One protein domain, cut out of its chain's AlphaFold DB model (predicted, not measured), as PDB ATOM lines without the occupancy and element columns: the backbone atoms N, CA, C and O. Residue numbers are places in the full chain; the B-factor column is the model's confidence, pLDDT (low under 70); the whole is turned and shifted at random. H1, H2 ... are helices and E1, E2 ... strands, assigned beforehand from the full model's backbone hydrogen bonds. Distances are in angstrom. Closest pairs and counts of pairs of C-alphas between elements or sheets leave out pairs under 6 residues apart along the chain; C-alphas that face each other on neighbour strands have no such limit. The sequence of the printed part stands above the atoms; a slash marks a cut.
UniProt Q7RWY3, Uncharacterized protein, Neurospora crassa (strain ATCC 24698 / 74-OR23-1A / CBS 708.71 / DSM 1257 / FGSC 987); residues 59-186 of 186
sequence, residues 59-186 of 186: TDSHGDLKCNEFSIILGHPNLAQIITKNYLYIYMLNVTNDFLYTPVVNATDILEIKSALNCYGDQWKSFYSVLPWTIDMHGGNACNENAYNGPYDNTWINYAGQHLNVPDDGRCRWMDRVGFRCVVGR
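Overview. This is residues 59 to 186 of the 186 residues of an uncharacterized protein of Neurospora crassa (strain ATCC 24698 / 74-OR23-1A / CBS 708.71 / DSM 1257 / FGSC 987) (UniProt Q7RWY3). With little regular structure, a twisted sheet, E3 E2 E1 E9 E8, and a smaller one, E4 E5 E6 E7, form a sandwich, two sheets face to face, with long loops at both ends. Of 128 printed residues, 49 are in nine named strands and one named helix, E1 E2 E3 E4 E5 H1 E6 E7 E8 E9, mostly strand; both sheets are antiparallel. It is compact, radius of gyration of the C-alphas 14.4 A, spanning 45 by 32 by 24 A.

Along the chain. E3 is residues 110 to 116, 19.7 A; E2 87 to 93, 20.1 A; E1 70 to 74, from (138.328, -0.511, 137.271); E9 179 to 184, to (135.808, -5.000, 135.485); E8 172 to 175; E4 124 to 127; E5 135 to 138; E6 156 to 159; E7 162 to 165; H1 140 to 143.

Arrangement. Hairpins E1 E2 and E2 E3 make a meander, successive antiparallel neighbours; N 73 and O 89 are 2.8 A apart, N 90 and O 113 2.9 A, within hydrogen-bond range. The sheets' facing parts are 10.8 A apart, centre to centre. H1 only grazes the larger sheet with residues 142 to 143.

Size, cuts and confidence. The printed part has no cut. Links E1 to E2, E2 to E3 and H1 to E6 are long. Low-confidence residues include 94 to 109.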
ATOM      1  N   THR A  59     137.341   4.219 145.643       83.81
ATOM      2  CA  THR A  59     136.021   4.545 145.102       83.81
ATOM      3  C   THR A  59     136.141   5.427 143.872       83.81
ATOM      4  O   THR A  59     136.890   6.400 143.854       83.81
ATOM      5  N   ASP A  60     135.362   5.102 142.847       79.56
ATOM      6  CA  ASP A  60     135.191   5.904 141.635       79.56
ATOM      7  C   ASP A  60     134.063   6.937 141.784       79.56
ATOM      8  O   ASP A  60     133.490   7.367 140.784       79.56
ATOM      9  N   SER A  61     133.692   7.293 143.020       82.50
ATOM     10  CA  SER A  61     132.497   8.068 143.408       82.50
ATOM     11  C   SER A  61     131.143   7.394 143.143       82.50
ATOM     12  O   SER A  61     130.106   7.947 143.505       82.50
ATOM     13  N   HIS A  62     131.142   6.176 142.589       80.31
ATOM     14  CA  HIS A  62     129.938   5.406 142.254       80.31
ATOM     15  C   HIS A  62     129.878   4.040 142.959       80.31
ATOM     16  O   HIS A  62     128.931   3.273 142.781       80.31
ATOM     17  N   GLY A  63     130.885   3.733 143.770       83.56
ATOM     18  CA  GLY A  63     130.973   2.541 144.598       83.56
ATOM     19  C   GLY A  63     132.423   2.182 144.880       83.56
ATOM     20  O   GLY A  63     133.344   2.810 144.354       83.56
ATOM     21  N   ASP A  64     132.620   1.163 145.704       85.50
ATOM     22  CA  ASP A  64     133.955   0.649 145.989       85.50
ATOM     23  C   ASP A  64     134.440  -0.256 144.847       85.50
ATOM     24  O   ASP A  64     133.647  -0.899 144.145       85.50
ATOM     25  N   LEU A  65     135.753  -0.279 144.662       83.69
ATOM     26  CA  LEU A  65     136.510  -1.081 143.710       83.69
ATOM     27  C   LEU A  65     137.693  -1.703 144.446       83.69
ATOM     28  O   LEU A  65     138.323  -1.066 145.296       83.69
ATOM     29  N   LYS A  66     138.000  -2.953 144.118       83.00
ATOM     30  CA  LYS A  66     139.196  -3.639 144.604       83.00
ATOM     31  C   LYS A  66     140.403  -3.310 143.729       83.00
ATOM     32  O   LYS A  66     140.331  -2.643 142.696       83.00
ATOM     33  N   CYS A  67     141.547  -3.820 144.140       72.81
ATOM     34  CA  CYS A  67     142.780  -3.743 143.374       72.81
ATOM     35  C   CYS A  67     142.639  -4.524 142.091       72.81
ATOM     36  O   CYS A  67     142.076  -5.615 142.081       72.81
ATOM     37  N   ASN A  68     143.193  -3.963 141.023       74.94
ATOM     38  CA  ASN A  68     143.067  -4.489 139.668       74.94
ATOM     39  C   ASN A  68     141.633  -4.464 139.117       74.94
ATOM     40  O   ASN A  68     141.429  -4.919 137.993       74.94
ATOM     41  N   GLU A  69     140.667  -3.911 139.859       86.94
ATOM     42  CA  GLU A  69     139.370  -3.536 139.316       86.94
ATOM     43  C   GLU A  69     139.404  -2.082 138.838       86.94
ATOM     44  O   GLU A  69     140.092  -1.215 139.384       86.94
ATOM     45  N   PHE A  70     138.630  -1.825 137.801       88.62
ATOM     46  CA  PHE A  70     138.328  -0.511 137.271       88.62
ATOM     47  C   PHE A  70     136.841  -0.478 136.925       88.62
ATOM     48  O   PHE A  70     136.201  -1.525 136.763       88.62
ATOM     49  N   SER A  71     136.265   0.713 136.827       91.31
ATOM     50  CA  SER A  71     134.872   0.851 136.422       91.31
ATOM     51  C   SER A  71     134.760   1.394 135.010       91.31
ATOM     52  O   SER A  71     135.531   2.250 134.577       91.31
ATOM     53  N   ILE A  72     133.775   0.873 134.286       91.12
ATOM     54  CA  ILE A  72     133.301   1.434 133.029       91.12
ATOM     55  C   ILE A  72     131.897   1.958 133.284       91.12
ATOM     56  O   ILE A  72     131.012   1.200 133.681       91.12
ATOM     57  N   ILE A  73     131.688   3.245 133.038       88.06
ATOM     58  CA  ILE A  73     130.380   3.886 133.099       88.06
ATOM     59  C   ILE A  73     129.940   4.211 131.677       88.06
ATOM     60  O   ILE A  73     130.618   4.949 130.964       88.06
ATOM     61  N   LEU A  74     128.802   3.657 131.273       85.00
ATOM     62  CA  LEU A  74     128.183   3.867 129.972       85.00
ATOM     63  C   LEU A  74     127.019   4.840 130.123       85.00
ATOM     64  O   LEU A  74     125.994   4.491 130.711       85.00
ATOM     65  N   GLY A  75     127.154   6.043 129.577       75.88
ATOM     66  CA  GLY A  75     126.202   7.138 129.774       75.88
ATOM     67  C   GLY A  75     126.891   8.439 130.185       75.88
ATOM     68  O   GLY A  75     128.112   8.564 130.090       75.88
ATOM     69  N   HIS A  76     126.112   9.437 130.614       62.44
ATOM     70  CA  HIS A  76     126.627  10.764 130.956       62.44
ATOM     71  C   HIS A  76     126.496  11.043 132.466       62.44
ATOM     72  O   HIS A  76     125.397  10.919 133.001       62.44
ATOM     73  N   PRO A  77     127.541  11.553 133.150       50.06
ATOM     74  CA  PRO A  77     127.488  11.909 134.577       50.06
ATOM     75  C   PRO A  77     126.637  13.156 134.900       50.06
ATOM     76  O   PRO A  77     126.638  13.632 136.028       50.06
ATOM     77  N   ASN A  78     125.911  13.722 133.928       53.91
ATOM     78  CA  ASN A  78     125.119  14.941 134.115       53.91
ATOM     79  C   ASN A  78     123.717  14.762 133.526       53.91
ATOM     80  O   ASN A  78     123.551  14.560 132.323       53.91
ATOM     81  N   LEU A  79     122.720  14.932 134.397       50.34
ATOM     82  CA  LEU A  79     121.281  14.780 134.151       50.34
ATOM     83  C   LEU A  79     120.753  15.510 132.904       50.34
ATOM     84  O   LEU A  79     119.808  15.046 132.274       50.34
ATOM     85  N   ALA A  80     121.345  16.650 132.544       47.00
ATOM     86  CA  ALA A  80     120.880  17.476 131.430       47.00
ATOM     87  C   ALA A  80     121.312  16.959 130.043       47.00
ATOM     88  O   ALA A  80     120.820  17.459 129.035       47.00
ATOM     89  N   GLN A  81     122.223  15.980 129.976       48.56
ATOM     90  CA  GLN A  81     122.802  15.471 128.724       48.56
ATOM     91  C   GLN A  81     122.681  13.944 128.577       48.56
ATOM     92  O   GLN A  81     123.372  13.357 127.753       48.56
ATOM     93  N   ILE A  82     121.755  13.302 129.307       49.44
ATOM     94  CA  ILE A  82     121.433  11.851 129.229       49.44
ATOM     95  C   ILE A  82     121.132  11.367 127.790       49.44
ATOM     96  O   ILE A  82     121.140  10.174 127.506       49.44
ATOM     97  N   ILE A  83     120.921  12.298 126.861       49.88
ATOM     98  CA  ILE A  83     120.703  12.055 125.434       49.88
ATOM     99  C   ILE A  83     121.935  11.404 124.761       49.88
ATOM    100  O   ILE A  83     121.790  10.730 123.747       49.88
ATOM    101  N   THR A  84     123.146  11.520 125.327       55.66
ATOM    102  CA  THR A  84     124.378  10.970 124.727       55.66
ATOM    103  C   THR A  84     124.845   9.676 125.407       55.66
ATOM    104  O   THR A  84     125.866   9.620 126.092       55.66
ATOM    105  N   LYS A  85     124.103   8.580 125.191       62.47
ATOM    106  CA  LYS A  85     124.495   7.219 125.624       62.47
ATOM    107  C   LYS A  85     125.708   6.640 124.876       62.47
ATOM    108  O   LYS A  85     126.248   5.607 125.261       62.47
ATOM    109  N   ASN A  86     126.175   7.334 123.844       72.62
ATOM    110  CA  ASN A  86     127.326   6.963 123.033       72.62
ATOM    111  C   ASN A  86     128.677   7.287 123.686       72.62
ATOM    112  O   ASN A  86     129.691   7.168 123.007       72.62
ATOM    113  N   TYR A  87     128.729   7.714 124.947       76.38
ATOM    114  CA  TYR A  87     129.989   7.923 125.661       76.38
ATOM    115  C   TYR A  87     130.197   6.884 126.748       76.38
ATOM    116  O   TYR A  87     129.258   6.419 127.397       76.38
ATOM    117  N   LEU A  88     131.469   6.577 126.963       81.88
ATOM    118  CA  LEU A  88     131.927   5.787 128.084       81.88
ATOM    119  C   LEU A  88     133.006   6.542 128.854       81.88
ATOM    120  O   LEU A  88     133.794   7.306 128.282       81.88
ATOM    121  N   TYR A  89     133.035   6.271 130.148       85.00
ATOM    122  CA  TYR A  89     134.046   6.734 131.080       85.00
ATOM    123  C   TYR A  89     134.697   5.516 131.717       85.00
ATOM    124  O   TYR A  89     133.999   4.627 132.202       85.00
ATOM    125  N   ILE A  90     136.023   5.461 131.699       84.44
ATOM    126  CA  ILE A  90     136.799   4.403 132.346       84.44
ATOM    127  C   ILE A  90     137.542   5.034 133.511       84.44
ATOM    128  O   ILE A  90     138.412   5.873 133.281       84.44
ATOM    129  N   TYR A  91     137.207   4.630 134.732       83.38
ATOM    130  CA  TYR A  91     137.899   5.065 135.941       83.38
ATOM    131  C   TYR A  91     138.820   3.954 136.406       83.38
ATOM    132  O   TYR A  91     138.370   2.835 136.652       83.38
ATOM    133  N   MET A  92     140.102   4.263 136.564       78.75
ATOM    134  CA  MET A  92     141.102   3.315 137.049       78.75
ATOM    135  C   MET A  92     142.072   3.981 138.016       78.75
ATOM    136  O   MET A  92     142.326   5.181 137.930       78.75
ATOM    137  N   LEU A  93     142.654   3.186 138.909       73.81
ATOM    138  CA  LEU A  93     143.695   3.665 139.803       73.81
ATOM    139  C   LEU A  93     144.976   3.963 139.007       73.81
ATOM    140  O   LEU A  93     145.477   3.130 138.247       73.81
ATOM    141  N   ASN A  94     145.520   5.158 139.189       67.50
ATOM    142  CA  ASN A  94     146.763   5.610 138.596       67.50
ATOM    143  C   ASN A  94     147.956   4.978 139.327       67.50
ATOM    144  O   ASN A  94     148.574   5.569 140.209       67.50
ATOM    145  N   VAL A  95     148.308   3.765 138.912       59.09
ATOM    146  CA  VAL A  95     149.421   2.976 139.467       59.09
ATOM    147  C   VAL A  95     150.818   3.466 139.061       59.09
ATOM    148  O   VAL A  95     151.798   2.776 139.308       59.09
ATOM    149  N   THR A  96     150.950   4.647 138.441       52.47
ATOM    150  CA  THR A  96     152.281   5.239 138.179       52.47
ATOM    151  C   THR A  96     152.939   5.825 139.428       52.47
ATOM    152  O   THR A  96     154.144   6.068 139.421       52.47
ATOM    153  N   ASN A  97     152.182   6.008 140.513       47.19
ATOM    154  CA  ASN A  97     152.745   6.292 141.824       47.19
ATOM    155  C   ASN A  97     153.133   4.971 142.505       47.19
ATOM    156  O   ASN A  97     152.285   4.296 143.085       47.19
ATOM    157  N   ASP A  98     154.433   4.648 142.509       44.84
ATOM    158  CA  ASP A  98     155.051   3.512 143.232       44.84
ATOM    159  C   ASP A  98     154.769   3.499 144.760       44.84
ATOM    160  O   ASP A  98     155.195   2.595 145.479       44.84
ATOM    161  N   PHE A  99     154.043   4.495 145.279       43.53
ATOM    162  CA  PHE A  99     153.760   4.719 146.699       43.53
ATOM    163  C   PHE A  99     152.275   4.599 147.076       43.53
ATOM    164  O   PHE A  99     151.864   5.150 148.098       43.53
ATOM    165  N   LEU A 100     151.459   3.854 146.323       47.59
ATOM    166  CA  LEU A 100     150.089   3.496 146.735       47.59
ATOM    167  C   LEU A 100     150.099   2.431 147.854       47.59
ATOM    168  O   LEU A 100     149.520   1.358 147.740       47.59
ATOM    169  N   TYR A 101     150.810   2.724 148.942       47.81
ATOM    170  CA  TYR A 101     150.852   1.936 150.175       47.81
ATOM    171  C   TYR A 101     149.945   2.525 151.264       47.81
ATOM    172  O   TYR A 101     149.806   1.947 152.341       47.81
ATOM    173  N   THR A 102     149.336   3.687 151.011       50.53
ATOM    174  CA  THR A 102     148.411   4.325 151.946       50.53
ATOM    175  C   THR A 102     146.970   3.922 151.629       50.53
ATOM    176  O   THR A 102     146.579   3.967 150.466       50.53
ATOM    177  N   PRO A 103     146.133   3.609 152.637       52.16
ATOM    178  CA  PRO A 103     144.734   3.203 152.440       52.16
ATOM    179  C   PRO A 103     143.818   4.343 151.956       52.16
ATOM    180  O   PRO A 103     142.604   4.179 151.898       52.16
ATOM    181  N   VAL A 104     144.382   5.513 151.647       55.25
ATOM    182  CA  VAL A 104     143.659   6.699 151.193       55.25
ATOM    183  C   VAL A 104     144.095   6.987 149.763       55.25
ATOM    184  O   VAL A 104     145.238   7.381 149.535       55.25
ATOM    185  N   VAL A 105     143.184   6.770 148.816       58.12
ATOM    186  CA  VAL A 105     143.347   7.148 147.409       58.12
ATOM    187  C   VAL A 105     142.828   8.572 147.239       58.12
ATOM    188  O   VAL A 105     141.674   8.848 147.574       58.12
ATOM    189  N   ASN A 106     143.663   9.488 146.745       60.97
ATOM    190  CA  ASN A 106     143.212  10.839 146.421       60.97
ATOM    191  C   ASN A 106     142.604  10.865 145.014       60.97
ATOM    192  O   ASN A 106     142.961  10.063 144.157       60.97
ATOM    193  N   ALA A 107     141.735  11.837 144.725       59.25
ATOM    194  CA  ALA A 107     141.141  11.979 143.390       59.25
ATOM    195  C   ALA A 107     142.189  12.173 142.269       59.25
ATOM    196  O   ALA A 107     141.938  11.820 141.123       59.25
ATOM    197  N   THR A 108     143.379  12.695 142.594       61.94
ATOM    198  CA  THR A 108     144.521  12.819 141.666       61.94
ATOM    199  C   THR A 108     145.137  11.477 141.269       61.94
ATOM    200  O   THR A 108     145.854  11.402 140.273       61.94
ATOM    201  N   ASP A 109     144.863  10.427 142.042       67.88
ATOM    202  CA  ASP A 109     145.314   9.063 141.789       67.88
ATOM    203  C   ASP A 109     144.295   8.280 140.948       67.88
ATOM    204  O   ASP A 109     144.457   7.080 140.771       67.88
ATOM    205  N   ILE A 110     143.250   8.922 140.417       71.25
ATOM    206  CA  ILE A 110     142.273   8.295 139.521       71.25
ATOM    207  C   ILE A 110     142.532   8.785 138.095       71.25
ATOM    208  O   ILE A 110     142.539   9.984 137.820       71.25
ATOM    209  N   LEU A 111     142.734   7.847 137.174       77.62
ATOM    210  CA  LEU A 111     142.764   8.112 135.743       77.62
ATOM    211  C   LEU A 111     141.355   7.939 135.171       77.62
ATOM    212  O   LEU A 111     140.770   6.861 135.277       77.62
ATOM    213  N   GLU A 112     140.848   8.993 134.535       83.44
ATOM    214  CA  GLU A 112     139.593   8.988 133.784       83.44
ATOM    215  C   GLU A 112     139.888   8.992 132.279       83.44
ATOM    216  O   GLU A 112     140.575   9.879 131.767       83.44
ATOM    217  N   ILE A 113     139.348   8.012 131.554       81.31
ATOM    218  CA  ILE A 113     139.360   7.987 130.088       81.31
ATOM    219  C   ILE A 113     137.936   8.200 129.597       81.31
ATOM    220  O   ILE A 113     137.074   7.347 129.806       81.31
ATOM    221  N   LYS A 114     137.708   9.309 128.892       84.56
ATOM    222  CA  LYS A 114     136.445   9.594 128.211       84.56
ATOM    223  C   LYS A 114     136.577   9.291 126.725       84.56
ATOM    224  O   LYS A 114     137.469   9.816 126.060       84.56
ATOM    225  N   SER A 115     135.665   8.494 126.181       82.31
ATOM    226  CA  SER A 115     135.634   8.231 124.742       82.31
ATOM    227  C   SER A 115     134.224   7.974 124.229       82.31
ATOM    228  O   SER A 115     133.344   7.553 124.975       82.31
ATOM    229  N   ALA A 116     134.010   8.242 122.942       82.56
ATOM    230  CA  ALA A 116     132.777   7.874 122.262       82.56
ATOM    231  C   ALA A 116     132.832   6.403 121.818       82.56
ATOM    232  O   ALA A 116     133.855   5.938 121.308       82.56
ATOM    233  N   LEU A 117     131.725   5.686 121.962       83.19
ATOM    234  CA  LEU A 117     131.478   4.392 121.339       83.19
ATOM    235  C   LEU A 117     131.403   4.547 119.818       83.19
ATOM    236  O   LEU A 117     131.044   5.606 119.296       83.19
ATOM    237  N   ASN A 118     131.738   3.478 119.097       83.44
ATOM    238  CA  ASN A 118     131.422   3.409 117.678       83.44
ATOM    239  C   ASN A 118     129.947   3.024 117.531       83.44
ATOM    240  O   ASN A 118     129.571   1.894 117.828       83.44
ATOM    241  N   CYS A 119     129.133   3.984 117.103       80.00
ATOM    242  CA  CYS A 119     127.692   3.813 116.929       80.00
ATOM    243  C   CYS A 119     127.273   3.578 115.477       80.00
ATOM    244  O   CYS A 119     126.081   3.557 115.169       80.00
ATOM    245  N   TYR A 120     128.241   3.401 114.578       79.69
ATOM    246  CA  TYR A 120     127.989   3.102 113.177       79.69
ATOM    247  C   TYR A 120     127.981   1.588 112.956       79.69
ATOM    248  O   TYR A 120     129.005   0.972 112.666       79.69
ATOM    249  N   GLY A 121     126.790   0.998 113.068       70.62
ATOM    250  CA  GLY A 121     126.585  -0.441 112.906       70.62
ATOM    251  C   GLY A 121     127.000  -1.269 114.125       70.62
ATOM    252  O   GLY A 121     127.406  -0.735 115.155       70.62
ATOM    253  N   ASP A 122     126.867  -2.589 113.993       76.00
ATOM    254  CA  ASP A 122     127.185  -3.582 115.030       76.00
ATOM    255  C   ASP A 122     128.701  -3.817 115.091       76.00
ATOM    256  O   ASP A 122     129.237  -4.796 114.564       76.00
ATOM    257  N   GLN A 123     129.427  -2.816 115.594       86.38
ATOM    258  CA  GLN A 123     130.883  -2.779 115.541       86.38
ATOM    259  C   GLN A 123     131.524  -2.704 116.922       86.38
ATOM    260  O   GLN A 123     131.063  -2.024 117.840       86.38
ATOM    261  N   TRP A 124     132.660  -3.388 117.023       91.00
ATOM    262  CA  TRP A 124     133.562  -3.297 118.159       91.00
ATOM    263  C   TRP A 124     134.474  -2.076 118.023       91.00
ATOM    264  O   TRP A 124     134.919  -1.732 116.926       91.00
ATOM    265  N   LYS A 125     134.788  -1.444 119.151       90.38
ATOM    266  CA  LYS A 125     135.794  -0.390 119.272       90.38
ATOM    267  C   LYS A 125     136.766  -0.726 120.395       90.38
ATOM    268  O   LYS A 125     136.343  -1.067 121.497       90.38
ATOM    269  N   SER A 126     138.052  -0.583 120.109       90.44
ATOM    270  CA  SER A 126     139.139  -0.802 121.059       90.44
ATOM    271  C   SER A 126     139.540   0.495 121.760       90.44
ATOM    272  O   SER A 126     139.675   1.543 121.125       90.44
ATOM    273  N   PHE A 127     139.784   0.412 123.065       84.88
ATOM    274  CA  PHE A 127     140.256   1.503 123.910       84.88
ATOM    275  C   PHE A 127     141.596   1.115 124.529       84.88
ATOM    276  O   PHE A 127     141.709   0.157 125.299       84.88
ATOM    277  N   TYR A 128     142.626   1.882 124.179       82.69
ATOM    278  CA  TYR A 128     143.974   1.708 124.700       82.69
ATOM    279  C   TYR A 128     144.134   2.508 125.993       82.69
ATOM    280  O   TYR A 128     143.731   3.667 126.074       82.69
ATOM    281  N   SER A 129     144.723   1.884 127.010       75.06
ATOM    282  CA  SER A 129     144.932   2.492 128.325       75.06
ATOM    283  C   SER A 129     146.257   2.028 128.934       75.06
ATOM    284  O   SER A 129     147.030   1.309 128.301       75.06
ATOM    285  N   VAL A 130     146.523   2.439 130.177       74.00
ATOM    286  CA  VAL A 130     147.667   1.948 130.966       74.00
ATOM    287  C   VAL A 130     147.489   0.501 131.448       74.00
ATOM    288  O   VAL A 130     148.435  -0.087 131.978       74.00
ATOM    289  N   LEU A 131     146.298  -0.081 131.265       76.12
ATOM    290  CA  LEU A 131     146.009  -1.462 131.631       76.12
ATOM    291  C   LEU A 131     146.783  -2.455 130.743       76.12
ATOM    292  O   LEU A 131     147.129  -2.140 129.604       76.12
ATOM    293  N   PRO A 132     147.041  -3.687 131.224       78.56
ATOM    294  CA  PRO A 132     147.832  -4.655 130.464       78.56
ATOM    295  C   PRO A 132     147.127  -5.224 129.223       78.56
ATOM    296  O   PRO A 132     147.800  -5.757 128.343       78.56
ATOM    297  N   TRP A 133     145.796  -5.124 129.152       85.00
ATOM    298  CA  TRP A 133     144.992  -5.536 127.999       85.00
ATOM    299  C   TRP A 133     144.174  -4.363 127.477       85.00
ATOM    300  O   TRP A 133     143.787  -3.469 128.232       85.00
ATOM    301  N   THR A 134     143.890  -4.405 126.181       89.06
ATOM    302  CA  THR A 134     142.919  -3.520 125.544       89.06
ATOM    303  C   THR A 134     141.528  -3.789 126.108       89.06
ATOM    304  O   THR A 134     141.187  -4.931 126.429       89.06
ATOM    305  N   ILE A 135     140.733  -2.731 126.235       89.88
ATOM    306  CA  ILE A 135     139.300  -2.842 126.498       89.88
ATOM    307  C   ILE A 135     138.614  -2.752 125.141       89.88
ATOM    308  O   ILE A 135     138.747  -1.731 124.473       89.88
ATOM    309  N   ASP A 136     137.887  -3.783 124.732       93.19
ATOM    310  CA  ASP A 136     137.083  -3.733 123.512       93.19
ATOM    311  C   ASP A 136     135.612  -3.642 123.890       93.19
ATOM    312  O   ASP A 136     135.140  -4.368 124.764       93.19
ATOM    313  N   MET A 137     134.871  -2.750 123.243       91.81
ATOM    314  CA  MET A 137     133.450  -2.580 123.518       91.81
ATOM    315  C   MET A 137     132.623  -2.623 122.257       91.81
ATOM    316  O   MET A 137     133.000  -2.075 121.223       91.81
ATOM    317  N   HIS A 138     131.459  -3.232 122.392       91.69
ATOM    318  CA  HIS A 138     130.431  -3.257 121.379       91.69
ATOM    319  C   HIS A 138     129.288  -2.337 121.809       91.69
ATOM    320  O   HIS A 138     128.752  -2.494 122.907       91.69
ATOM    321  N   GLY A 139     128.951  -1.352 120.971       86.88
ATOM    322  CA  GLY A 139     128.043  -0.264 121.343       86.88
ATOM    323  C   GLY A 139     126.604  -0.721 121.588       86.88
ATOM    324  O   GLY A 139     126.011  -0.348 122.600       86.88
ATOM    325  N   GLY A 140     126.044  -1.553 120.706       86.75
ATOM    326  CA  GLY A 140     124.664  -2.037 120.827       86.75
ATOM    327  C   GLY A 140     123.646  -0.917 121.073       86.75
ATOM    328  O   GLY A 140     123.755   0.185 120.529       86.75
ATOM    329  N   ASN A 141     122.682  -1.161 121.961       83.50
ATOM    330  CA  ASN A 141     121.666  -0.172 122.331       83.50
ATOM    331  C   ASN A 141     122.194   0.974 123.211       83.50
ATOM    332  O   ASN A 141     121.462   1.942 123.422       83.50
ATOM    333  N   ALA A 142     123.454   0.942 123.665       82.69
ATOM    334  CA  ALA A 142     124.104   2.137 124.212       82.69
ATOM    335  C   ALA A 142     124.234   3.244 123.149       82.69
ATOM    336  O   ALA A 142     124.312   4.418 123.476       82.69
ATOM    337  N   CYS A 143     124.186   2.909 121.864       80.44
ATOM    338  CA  CYS A 143     124.215   3.890 120.784       80.44
ATOM    339  C   CYS A 143     122.841   4.458 120.400       80.44
ATOM    340  O   CYS A 143     122.753   5.279 119.489       80.44
ATOM    341  N   ASN A 144     121.765   4.046 121.075       75.88
ATOM    342  CA  ASN A 144     120.410   4.480 120.757       75.88
ATOM    343  C   ASN A 144     119.991   5.694 121.609       75.88
ATOM    344  O   ASN A 144     119.755   5.582 122.814       75.88
ATOM    345  N   GLU A 145     119.846   6.848 120.958       62.88
ATOM    346  CA  GLU A 145     119.436   8.134 121.548       62.88
ATOM    347  C   GLU A 145     118.014   8.132 122.142       62.88
ATOM    348  O   GLU A 145     117.731   8.873 123.083       62.88
ATOM    349  N   ASN A 146     117.128   7.249 121.666       56.62
ATOM    350  CA  ASN A 146     115.738   7.151 122.134       56.62
ATOM    351  C   ASN A 146     115.561   6.204 123.326       56.62
ATOM    352  O   ASN A 146     114.476   6.108 123.902       56.62
ATOM    353  N   ALA A 147     116.614   5.497 123.730       54.34
ATOM    354  CA  ALA A 147     116.549   4.505 124.789       54.34
ATOM    355  C   ALA A 147     116.627   5.148 126.182       54.34
ATOM    356  O   ALA A 147     117.366   4.643 127.017       54.34
ATOM    357  N   TYR A 148     115.885   6.230 126.461       52.03
ATOM    358  CA  TYR A 148     115.943   7.017 127.711       52.03
ATOM    359  C   TYR A 148     115.945   6.143 128.986       52.03
ATOM    360  O   TYR A 148     116.600   6.502 129.953       52.03
ATOM    361  N   ASN A 149     115.335   4.947 128.939       51.25
ATOM    362  CA  ASN A 149     115.365   3.920 129.992       51.25
ATOM    363  C   ASN A 149     115.518   2.472 129.447       51.25
ATOM    364  O   ASN A 149     114.898   1.548 129.966       51.25
ATOM    365  N   GLY A 150     116.260   2.268 128.351       57.91
ATOM    366  CA  GLY A 150     116.385   0.957 127.683       57.91
ATOM    367  C   GLY A 150     117.596   0.114 128.125       57.91
ATOM    368  O   GLY A 150     118.589   0.700 128.571       57.91
ATOM    369  N   PRO A 151     117.561  -1.227 127.958       66.31
ATOM    370  CA  PRO A 151     118.388  -2.167 128.725       66.31
ATOM    371  C   PRO A 151     119.874  -2.263 128.338       66.31
ATOM    372  O   PRO A 151     120.566  -3.105 128.884       66.31
ATOM    373  N   TYR A 152     120.410  -1.413 127.452       81.56
ATOM    374  CA  TYR A 152     121.769  -1.603 126.900       81.56
ATOM    375  C   TYR A 152     121.915  -2.980 126.216       81.56
ATOM    376  O   TYR A 152     122.993  -3.565 126.187       81.56
ATOM    377  N   ASP A 153     120.821  -3.502 125.641       84.50
ATOM    378  CA  ASP A 153     120.857  -4.761 124.892       84.50
ATOM    379  C   ASP A 153     121.924  -4.720 123.807       84.50
ATOM    380  O   ASP A 153     122.160  -3.682 123.178       84.50
ATOM    381  N   ASN A 154     122.542  -5.871 123.556       87.56
ATOM    382  CA  ASN A 154     123.616  -5.993 122.577       87.56
ATOM    383  C   ASN A 154     124.841  -5.111 122.901       87.56
ATOM    384  O   ASN A 154     125.684  -4.896 122.035       87.56
ATOM    385  N   THR A 155     124.956  -4.553 124.112       90.44
ATOM    386  CA  THR A 155     126.157  -3.842 124.558       90.44
ATOM    387  C   THR A 155     127.072  -4.813 125.293       90.44
ATOM    388  O   THR A 155     126.675  -5.445 126.276       90.44
ATOM    389  N   TRP A 156     128.319  -4.913 124.834       93.88
ATOM    390  CA  TRP A 156     129.286  -5.876 125.357       93.88
ATOM    391  C   TRP A 156     130.616  -5.226 125.710       93.88
ATOM    392  O   TRP A 156     131.033  -4.251 125.080       93.88
ATOM    393  N   ILE A 157     131.303  -5.802 126.697       94.62
ATOM    394  CA  ILE A 157     132.668  -5.433 127.083       94.62
ATOM    395  C   ILE A 157     133.542  -6.681 127.036       94.62
ATOM    396  O   ILE A 157     133.195  -7.711 127.612       94.62
ATOM    397  N   ASN A 158     134.704  -6.561 126.403       94.69
ATOM    398  CA  ASN A 158     135.772  -7.545 126.422       94.69
ATOM    399  C   ASN A 158     137.002  -6.966 127.112       94.69
ATOM    400  O   ASN A 158     137.504  -5.907 126.734       94.69
ATOM    401  N   TYR A 159     137.519  -7.694 128.096       92.38
ATOM    402  CA  TYR A 159     138.777  -7.361 128.752       92.38
ATOM    403  C   TYR A 159     139.445  -8.618 129.299       92.38
ATOM    404  O   TYR A 159     138.804  -9.424 129.967       92.38
ATOM    405  N   ALA A 160     140.738  -8.800 129.020       90.56
ATOM    406  CA  ALA A 160     141.537  -9.921 129.534       90.56
ATOM    407  C   ALA A 160     140.901 -11.321 129.328       90.56
ATOM    408  O   ALA A 160     141.089 -12.220 130.145       90.56
ATOM    409  N   GLY A 161     140.153 -11.515 128.234       87.94
ATOM    410  CA  GLY A 161     139.444 -12.766 127.926       87.94
ATOM    411  C   GLY A 161     138.086 -12.932 128.619       87.94
ATOM    412  O   GLY A 161     137.409 -13.932 128.390       87.94
ATOM    413  N   GLN A 162     137.664 -11.966 129.434       91.75
ATOM    414  CA  GLN A 162     136.321 -11.907 129.995       91.75
ATOM    415  C   GLN A 162     135.385 -11.189 129.022       91.75
ATOM    416  O   GLN A 162     135.732 -10.124 128.514       91.75
ATOM    417  N   HIS A 163     134.204 -11.765 128.807       93.50
ATOM    418  CA  HIS A 163     133.130 -11.196 127.994       93.50
ATOM    419  C   HIS A 163     131.945 -10.860 128.901       93.50
ATOM    420  O   HIS A 163     131.423 -11.744 129.580       93.50
ATOM    421  N   LEU A 164     131.562  -9.588 128.953       94.62
ATOM    422  CA  LEU A 164     130.468  -9.079 129.777       94.62
ATOM    423  C   LEU A 164     129.312  -8.684 128.866       94.62
ATOM    424  O   LEU A 164     129.485  -7.846 127.977       94.62
ATOM    425  N   ASN A 165     128.130  -9.228 129.149       93.38
ATOM    426  CA  ASN A 165     126.882  -8.758 128.564       93.38
ATOM    427  C   ASN A 165     126.258  -7.706 129.482       93.38
ATOM    428  O   ASN A 165     125.694  -8.058 130.512       93.38
ATOM    429  N   VAL A 166     126.383  -6.425 129.136       91.94
ATOM    430  CA  VAL A 166     126.030  -5.297 130.018       91.94
ATOM    431  C   VAL A 166     124.634  -5.388 130.665       91.94
ATOM    432  O   VAL A 166     124.571  -5.142 131.870       91.94
ATOM    433  N   PRO A 167     123.539  -5.743 129.958       89.38
ATOM    434  CA  PRO A 167     122.206  -5.862 130.569       89.38
ATOM    435  C   PRO A 167     122.116  -6.906 131.686       89.38
ATOM    436  O   PRO A 167     121.379  -6.705 132.650       89.38
ATOM    437  N   ASP A 168     122.846  -8.016 131.546       90.25
ATOM    438  CA  ASP A 168     122.592  -9.249 132.301       90.25
ATOM    439  C   ASP A 168     123.765  -9.667 133.203       90.25
ATOM    440  O   ASP A 168     123.627 -10.554 134.048       90.25
ATOM    441  N   ASP A 169     124.943  -9.064 133.032       93.69
ATOM    442  CA  ASP A 169     126.120  -9.383 133.832       93.69
ATOM    443  C   ASP A 169     125.993  -8.765 135.229       93.69
ATOM    444  O   ASP A 169     125.855  -7.555 135.380       93.69
ATOM    445  N   GLY A 170     126.093  -9.582 136.281       92.88
ATOM    446  CA  GLY A 170     125.930  -9.124 137.670       92.88
ATOM    447  C   GLY A 170     126.973  -8.102 138.150       92.88
ATOM    448  O   GLY A 170     126.792  -7.487 139.210       92.88
ATOM    449  N   ARG A 171     128.060  -7.908 137.390       93.88
ATOM    450  CA  ARG A 171     129.057  -6.845 137.602       93.88
ATOM    451  C   ARG A 171     128.616  -5.498 137.040       93.88
ATOM    452  O   ARG A 171     129.186  -4.476 137.418       93.88
ATOM    453  N   CYS A 172     127.628  -5.502 136.152       92.19
ATOM    454  CA  CYS A 172     127.016  -4.337 135.544       92.19
ATOM    455  C   CYS A 172     125.703  -4.012 136.257       92.19
ATOM    456  O   CYS A 172     124.870  -4.879 136.511       92.19
ATOM    457  N   ARG A 173     125.520  -2.751 136.643       89.44
ATOM    458  CA  ARG A 173     124.314  -2.299 137.341       89.44
ATOM    459  C   ARG A 173     123.852  -0.969 136.790       89.44
ATOM    460  O   ARG A 173     124.666  -0.078 136.539       89.44
ATOM    461  N   TRP A 174     122.537  -0.839 136.659       84.81
ATOM    462  CA  TRP A 174     121.918   0.451 136.416       84.81
ATOM    463  C   TRP A 174     122.194   1.381 137.596       84.81
ATOM    464  O   TRP A 174     121.947   1.039 138.754       84.81
ATOM    465  N   MET A 175     122.707   2.560 137.282       80.31
ATOM    466  CA  MET A 175     122.887   3.666 138.197       80.31
ATOM    467  C   MET A 175     121.935   4.770 137.782       80.31
ATOM    468  O   MET A 175     122.094   5.390 136.722       80.31
ATOM    469  N   ASP A 176     120.948   5.015 138.640       72.44
ATOM    470  CA  ASP A 176     119.972   6.071 138.438       72.44
ATOM    471  C   ASP A 176     120.675   7.371 138.044       72.44
ATOM    472  O   ASP A 176     121.543   7.865 138.762       72.44
ATOM    473  N   ARG A 177     120.267   7.936 136.899       69.75
ATOM    474  CA  ARG A 177     120.715   9.240 136.367       69.75
ATOM    475  C   ARG A 177     122.124   9.289 135.765       69.75
ATOM    476  O   ARG A 177     122.495  10.355 135.278       69.75
ATOM    477  N   VAL A 178     122.865   8.180 135.753       71.50
ATOM    478  CA  VAL A 178     124.213   8.104 135.156       71.50
ATOM    479  C   VAL A 178     124.256   7.132 133.971       71.50
ATOM    480  O   VAL A 178     124.884   7.435 132.957       71.50
ATOM    481  N   GLY A 179     123.552   6.000 134.061       79.50
ATOM    482  CA  GLY A 179     123.557   4.935 133.052       79.50
ATOM    483  C   GLY A 179     123.956   3.592 133.661       79.50
ATOM    484  O   GLY A 179     123.583   3.307 134.792       79.50
ATOM    485  N   PHE A 180     124.712   2.760 132.947       86.38
ATOM    486  CA  PHE A 180     125.233   1.499 133.498       86.38
ATOM    487  C   PHE A 180     126.655   1.672 134.023       86.38
ATOM    488  O   PHE A 180     127.496   2.244 133.336       86.38
ATOM    489  N   ARG A 181     126.942   1.112 135.198       89.88
ATOM    490  CA  ARG A 181     128.306   0.921 135.709       89.88
ATOM    491  C   ARG A 181     128.650  -0.550 135.720       89.88
ATOM    492  O   ARG A 181     127.947  -1.324 136.362       89.88
ATOM    493  N   CYS A 182     129.753  -0.903 135.081       92.44
ATOM    494  CA  CYS A 182     130.342  -2.232 135.113       92.44
ATOM    495  C   CYS A 182     131.658  -2.195 135.884       92.44
ATOM    496  O   CYS A 182     132.533  -1.390 135.572       92.44
ATOM    497  N   VAL A 183     131.801  -3.076 136.874       94.19
ATOM    498  CA  VAL A 183     133.078  -3.315 137.559       94.19
ATOM    499  C   VAL A 183     133.824  -4.417 136.822       94.19
ATOM    500  O   VAL A 183     133.344  -5.548 136.725       94.19
ATOM    501  N   VAL A 184     134.991  -4.087 136.282       91.94
ATOM    502  CA  VAL A 184     135.808  -5.000 135.485       91.94
ATOM    503  C   VAL A 184     137.138  -5.187 136.196       91.94
ATOM    504  O   VAL A 184     137.796  -4.219 136.554       91.94
ATOM    505  N   GLY A 185     137.534  -6.433 136.404       86.12
ATOM    506  CA  GLY A 185     138.811  -6.798 137.008       86.12
ATOM    507  C   GLY A 185     139.351  -8.060 136.360       86.12
ATOM    508  O   GLY A 185     138.676  -8.660 135.522       86.12
ATOM    509  N   ARG A 186     140.573  -8.450 136.715       69.75
ATOM    510  CA  ARG A 186     141.180  -9.689 136.220       69.75
ATOM    511  C   ARG A 186     140.805 -10.891 137.075       69.75
ATOM    512  O   ARG A 186     140.817 -10.742 138.313       69.75
TER     513      ARG A 186